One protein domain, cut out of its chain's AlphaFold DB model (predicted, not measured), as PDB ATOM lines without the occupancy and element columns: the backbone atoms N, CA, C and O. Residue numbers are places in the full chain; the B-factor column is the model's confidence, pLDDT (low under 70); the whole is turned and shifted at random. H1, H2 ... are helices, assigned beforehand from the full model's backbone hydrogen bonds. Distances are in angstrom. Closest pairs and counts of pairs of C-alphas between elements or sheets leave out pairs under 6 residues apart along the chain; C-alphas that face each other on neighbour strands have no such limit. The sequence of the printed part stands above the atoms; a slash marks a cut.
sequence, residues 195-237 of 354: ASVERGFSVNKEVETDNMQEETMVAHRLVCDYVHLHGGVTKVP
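Overview. This is residues 195 to 237 of the 354 residues of an uncharacterized protein of Onychostoma macrolepis (UniProt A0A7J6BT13). Two helices, H1 and H2, make an open L: the last residues of H1 meet the first half of H2 near the corner, and the rest of each helix runs away from the other as an arm. The link between them swings out at the corner, where residues 210 to 215 stick out, and residues 230 to 237 fold into a short hook past the far end of H2. The printed part has 43 residues with two named helices, H1 then H2, and no named strand; its class is all helix. The whole is only just loose, close to compact, with a radius of gyration of the C-alphas of 11.4 A, and its outline is flat, spanning 29 by 25 by 13 A.

Along the chain. H1 holds residues 195 to 207, 18.7 A from first to last C-alpha, and begins with C-alpha 195 at (262.034, 268.772, 170.900). H2, the longest helix, holds residues 214 to 229 and is 22.5 A long, from C-alpha 214 at (281.542, 267.690, 163.172) to C-alpha 229 at (276.715, 261.165, 184.106).

Arrangement. H1 touches H2 with residues 204 to 207 alone, and H2 touches H1 with residues 217 to 221 alone. Their closest C-alphas, those of Val 207 and His 220, are 6.9 A apart. Their lines are about perpendicular, at 85 degrees. In H2 every O i to N i+4 pair is within hydrogen-bond range; in H1, 7 of 9 are.

Size, cuts and confidence. The C-alphas farthest apart, those of Ala 195 and Pro 237, are 31.7 A apart. The printed part has no cut. The link from H1 to H2, six residues, is short. Residues 210 to 215 stand free. The mean pLDDT of the printed part is 81.9, and residues 195 to 201, in H1, are under 70.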
ATOM      1  N   ALA A 195     261.623 268.324 169.563       56.94
ATOM      2  CA  ALA A 195     262.034 268.772 170.900       56.94
ATOM      3  C   ALA A 195     263.331 268.116 171.410       56.94
ATOM      4  O   ALA A 195     264.063 268.720 172.189       56.94
ATOM      5  N   SER A 196     263.618 266.871 171.020       54.06
ATOM      6  CA  SER A 196     264.886 266.217 171.382       54.06
ATOM      7  C   SER A 196     266.051 266.728 170.533       54.06
ATOM      8  O   SER A 196     267.146 266.883 171.057       54.06
ATOM      9  N   VAL A 197     265.795 267.069 169.268       57.53
ATOM     10  CA  VAL A 197     266.780 267.680 168.365       57.53
ATOM     11  C   VAL A 197     267.063 269.134 168.776       57.53
ATOM     12  O   VAL A 197     268.215 269.518 168.892       57.53
ATOM     13  N   GLU A 198     266.031 269.914 169.107       59.72
ATOM     14  CA  GLU A 198     266.115 271.292 169.621       59.72
ATOM     15  C   GLU A 198     266.831 271.361 170.975       59.72
ATOM     16  O   GLU A 198     267.660 272.243 171.186       59.72
ATOM     17  N   ARG A 199     266.563 270.412 171.885       62.00
ATOM     18  CA  ARG A 199     267.364 270.266 173.109       62.00
ATOM     19  C   ARG A 199     268.808 269.912 172.776       62.00
ATOM     20  O   ARG A 199     269.699 270.525 173.342       62.00
ATOM     21  N   GLY A 200     269.031 268.995 171.832       64.00
ATOM     22  CA  GLY A 200     270.360 268.697 171.300       64.00
ATOM     23  C   GLY A 200     271.080 269.959 170.830       64.00
ATOM     24  O   GLY A 200     272.193 270.199 171.265       64.00
ATOM     25  N   PHE A 201     270.423 270.824 170.052       66.94
ATOM     26  CA  PHE A 201     270.995 272.100 169.615       66.94
ATOM     27  C   PHE A 201     271.274 273.067 170.766       66.94
ATOM     28  O   PHE A 201     272.333 273.680 170.785       66.94
ATOM     29  N   SER A 202     270.368 273.197 171.741       72.19
ATOM     30  CA  SER A 202     270.602 274.071 172.898       72.19
ATOM     31  C   SER A 202     271.789 273.607 173.735       72.19
ATOM     32  O   SER A 202     272.563 274.441 174.183       72.19
ATOM     33  N   VAL A 203     271.942 272.295 173.931       70.94
ATOM     34  CA  VAL A 203     273.084 271.753 174.672       70.94
ATOM     35  C   VAL A 203     274.356 271.802 173.824       70.94
ATOM     36  O   VAL A 203     275.430 272.089 174.337       70.94
ATOM     37  N   ASN A 204     274.252 271.600 172.507       77.06
ATOM     38  CA  ASN A 204     275.381 271.774 171.595       77.06
ATOM     39  C   ASN A 204     275.883 273.219 171.609       77.06
ATOM     40  O   ASN A 204     277.087 273.421 171.574       77.06
ATOM     41  N   LYS A 205     274.992 274.207 171.746       79.31
ATOM     42  CA  LYS A 205     275.358 275.625 171.852       79.31
ATOM     43  C   LYS A 205     276.257 275.925 173.056       79.31
ATOM     44  O   LYS A 205     277.034 276.870 173.010       79.31
ATOM     45  N   GLU A 206     276.176 275.134 174.125       76.94
ATOM     46  CA  GLU A 206     277.056 275.282 175.294       76.94
ATOM     47  C   GLU A 206     278.490 274.805 175.019       76.94
ATOM     48  O   GLU A 206     279.415 275.218 175.715       76.94
ATOM     49  N   VAL A 207     278.682 273.942 174.016       78.50
ATOM     50  CA  VAL A 207     279.990 273.383 173.625       78.50
ATOM     51  C   VAL A 207     280.461 273.855 172.246       78.50
ATOM     52  O   VAL A 207     281.544 273.477 171.807       78.50
ATOM     53  N   GLU A 208     279.647 274.651 171.553       81.81
ATOM     54  CA  GLU A 208     279.914 275.168 170.217       81.81
ATOM     55  C   GLU A 208     280.949 276.293 170.281       81.81
ATOM     56  O   GLU A 208     280.839 277.229 171.073       81.81
ATOM     57  N   THR A 209     281.963 276.201 169.426       80.56
ATOM     58  CA  THR A 209     282.972 277.243 169.219       80.56
ATOM     59  C   THR A 209     283.224 277.421 167.724       80.56
ATOM     60  O   THR A 209     282.889 276.547 166.916       80.56
ATOM     61  N   ASP A 210     283.802 278.560 167.343       80.56
ATOM     62  CA  ASP A 210     284.052 278.873 165.939       80.56
ATOM     63  C   ASP A 210     284.984 277.841 165.283       80.56
ATOM     64  O   ASP A 210     285.993 277.424 165.852       80.56
ATOM     65  N   ASN A 211     284.676 277.474 164.035       83.25
ATOM     66  CA  ASN A 211     285.481 276.577 163.194       83.25
ATOM     67  C   ASN A 211     285.635 275.130 163.708       83.25
ATOM     68  O   ASN A 211     286.583 274.436 163.328       83.25
ATOM     69  N   MET A 212     284.703 274.635 164.528       85.00
ATOM     70  CA  MET A 212     284.667 273.215 164.891       85.00
ATOM     71  C   MET A 212     284.231 272.333 163.716       85.00
ATOM     72  O   MET A 212     283.254 272.614 163.026       85.00
ATOM     73  N   GLN A 213     284.932 271.214 163.531       85.69
ATOM     74  CA  GLN A 213     284.477 270.132 162.658       85.69
ATOM     75  C   GLN A 213     283.432 269.273 163.384       85.69
ATOM     76  O   GLN A 213     283.429 269.198 164.617       85.69
ATOM     77  N   GLU A 214     282.580 268.579 162.626       85.38
ATOM     78  CA  GLU A 214     281.542 267.690 163.172       85.38
ATOM     79  C   GLU A 214     282.123 266.671 164.166       85.38
ATOM     80  O   GLU A 214     281.618 266.530 165.279       85.38
ATOM     81  N   GLU A 215     283.242 266.033 163.812       85.94
ATOM     82  CA  GLU A 215     283.939 265.061 164.666       85.94
ATOM     83  C   GLU A 215     284.350 265.662 166.020       85.94
ATOM     84  O   GLU A 215     284.238 265.014 167.062       85.94
ATOM     85  N   THR A 216     284.795 266.923 166.024       87.75
ATOM     86  CA  THR A 216     285.177 267.640 167.244       87.75
ATOM     87  C   THR A 216     283.956 267.932 168.110       87.75
ATOM     88  O   THR A 216     284.017 267.752 169.325       87.75
ATOM     89  N   MET A 217     282.837 268.330 167.500       86.81
ATOM     90  CA  MET A 217     281.584 268.588 168.212       86.81
ATOM     91  C   MET A 217     281.039 267.310 168.861       86.81
ATOM     92  O   MET A 217     280.710 267.318 170.048       86.81
ATOM     93  N   VAL A 218     281.047 266.186 168.136       87.25
ATOM     94  CA  VAL A 218     280.659 264.873 168.677       87.25
ATOM     95  C   VAL A 218     281.568 264.467 169.842       87.25
ATOM     96  O   VAL A 218     281.070 264.067 170.895       87.25
ATOM     97  N   ALA A 219     282.890 264.609 169.697       88.06
ATOM     98  CA  ALA A 219     283.841 264.273 170.755       88.06
ATOM     99  C   ALA A 219     283.644 265.131 172.018       88.06
ATOM    100  O   ALA A 219     283.593 264.590 173.123       88.06
ATOM    101  N   HIS A 220     283.472 266.449 171.868       87.88
ATOM    102  CA  HIS A 220     283.167 267.348 172.986       87.88
ATOM    103  C   HIS A 220     281.863 266.961 173.682       87.88
ATOM    104  O   HIS A 220     281.814 266.893 174.911       87.88
ATOM    105  N   ARG A 221     280.818 266.646 172.907       88.38
ATOM    106  CA  ARG A 221     279.521 266.255 173.456       88.38
ATOM    107  C   ARG A 221     279.618 264.987 174.301       88.38
ATOM    108  O   ARG A 221     279.105 264.971 175.417       88.38
ATOM    109  N   LEU A 222     280.340 263.977 173.811       89.00
ATOM    110  CA  LEU A 222     280.592 262.732 174.542       89.00
ATOM    111  C   LEU A 222     281.306 262.983 175.876       89.00
ATOM    112  O   LEU A 222     280.919 262.408 176.891       89.00
ATOM    113  N   VAL A 223     282.314 263.860 175.891       89.12
ATOM    114  CA  VAL A 223     283.025 264.228 177.125       89.12
ATOM    115  C   VAL A 223     282.075 264.908 178.112       89.12
ATOM    116  O   VAL A 223     281.999 264.494 179.269       89.12
ATOM    117  N   CYS A 224     281.313 265.909 177.669       88.88
ATOM    118  CA  CYS A 224     280.366 266.630 178.523       88.88
ATOM    119  C   CYS A 224     279.267 265.721 179.089       88.88
ATOM    120  O   CYS A 224     278.929 265.845 180.268       88.88
ATOM    121  N   ASP A 225     278.734 264.801 178.281       87.69
ATOM    122  CA  ASP A 225     277.724 263.835 178.719       87.69
ATOM    123  C   ASP A 225     278.305 262.838 179.733       87.69
ATOM    124  O   ASP A 225     277.669 262.547 180.747       87.69
ATOM    125  N   TYR A 226     279.539 262.368 179.524       90.31
ATOM    126  CA  TYR A 226     280.211 261.458 180.454       90.31
ATOM    127  C   TYR A 226     280.534 262.124 181.801       90.31
ATOM    128  O   TYR A 226     280.370 261.508 182.857       90.31
ATOM    129  N   VAL A 227     280.937 263.397 181.781       91.31
ATOM    130  CA  VAL A 227     281.145 264.216 182.989       91.31
ATOM    131  C   VAL A 227     279.830 264.430 183.741       91.31
ATOM    132  O   VAL A 227     279.789 264.280 184.966       91.31
ATOM    133  N   HIS A 228     278.746 264.749 183.025       87.25
ATOM    134  CA  HIS A 228     277.419 264.912 183.620       87.25
ATOM    135  C   HIS A 228     276.914 263.622 184.260       87.25
ATOM    136  O   HIS A 228     276.404 263.665 185.379       87.25
ATOM    137  N   LEU A 229     277.099 262.480 183.590       89.38
ATOM    138  CA  LEU A 229     276.715 261.165 184.106       89.38
ATOM    139  C   LEU A 229     277.344 260.874 185.477       89.38
ATOM    140  O   LEU A 229     276.684 260.309 186.343       89.38
ATOM    141  N   HIS A 230     278.591 261.297 185.691       91.81
ATOM    142  CA  HIS A 230     279.305 261.099 186.954       91.81
ATOM    143  C   HIS A 230     279.080 262.229 187.969       91.81
ATOM    144  O   HIS A 230     279.590 262.174 189.085       91.81
ATOM    145  N   GLY A 231     278.284 263.246 187.632       91.00
ATOM    146  CA  GLY A 231     277.946 264.341 188.541       91.00
ATOM    147  C   GLY A 231     279.080 265.347 188.753       91.00
ATOM    148  O   GLY A 231     279.172 265.926 189.839       91.00
ATOM    149  N   GLY A 232     279.934 265.533 187.741       91.00
ATOM    150  CA  GLY A 232     280.986 266.550 187.711       91.00
ATOM    151  C   GLY A 232     282.380 265.997 187.414       91.00
ATOM    152  O   GLY A 232     282.649 264.808 187.570       91.00
ATOM    153  N   VAL A 233     283.292 266.886 187.006       90.75
ATOM    154  CA  VAL A 233     284.646 266.529 186.531       90.75
ATOM    155  C   VAL A 233     285.494 265.805 187.579       90.75
ATOM    156  O   VAL A 233     286.310 264.963 187.228       90.75
ATOM    157  N   THR A 234     285.273 266.083 188.865       93.50
ATOM    158  CA  THR A 234     286.016 265.473 189.980       93.50
ATOM    159  C   THR A 234     285.553 264.059 190.323       93.50
ATOM    160  O   THR A 234     286.242 263.354 191.053       93.50
ATOM    161  N   LYS A 235     284.389 263.642 189.815       93.56
ATOM    162  CA  LYS A 235     283.780 262.335 190.094       93.56
ATOM    163  C   LYS A 235     283.948 261.342 188.946       93.56
ATOM    164  O   LYS A 235     283.515 260.198 189.058       93.56
ATOM    165  N   VAL A 236     284.554 261.775 187.839       92.94
ATOM    166  CA  VAL A 236     284.823 260.907 186.694       92.94
ATOM    167  C   VAL A 236     285.936 259.917 187.065       92.94
ATOM    168  O   VAL A 236     287.026 260.351 187.445       92.94
ATOM    169  N   PRO A 237     285.702 258.598 186.962       92.56
ATOM    170  CA  PRO A 237     286.702 257.604 187.321       92.56
ATOM    171  C   PRO A 237     287.869 257.607 186.327       92.56
ATOM    172  O   PRO A 237     287.682 257.521 185.113       92.56
TER     173      PRO A 237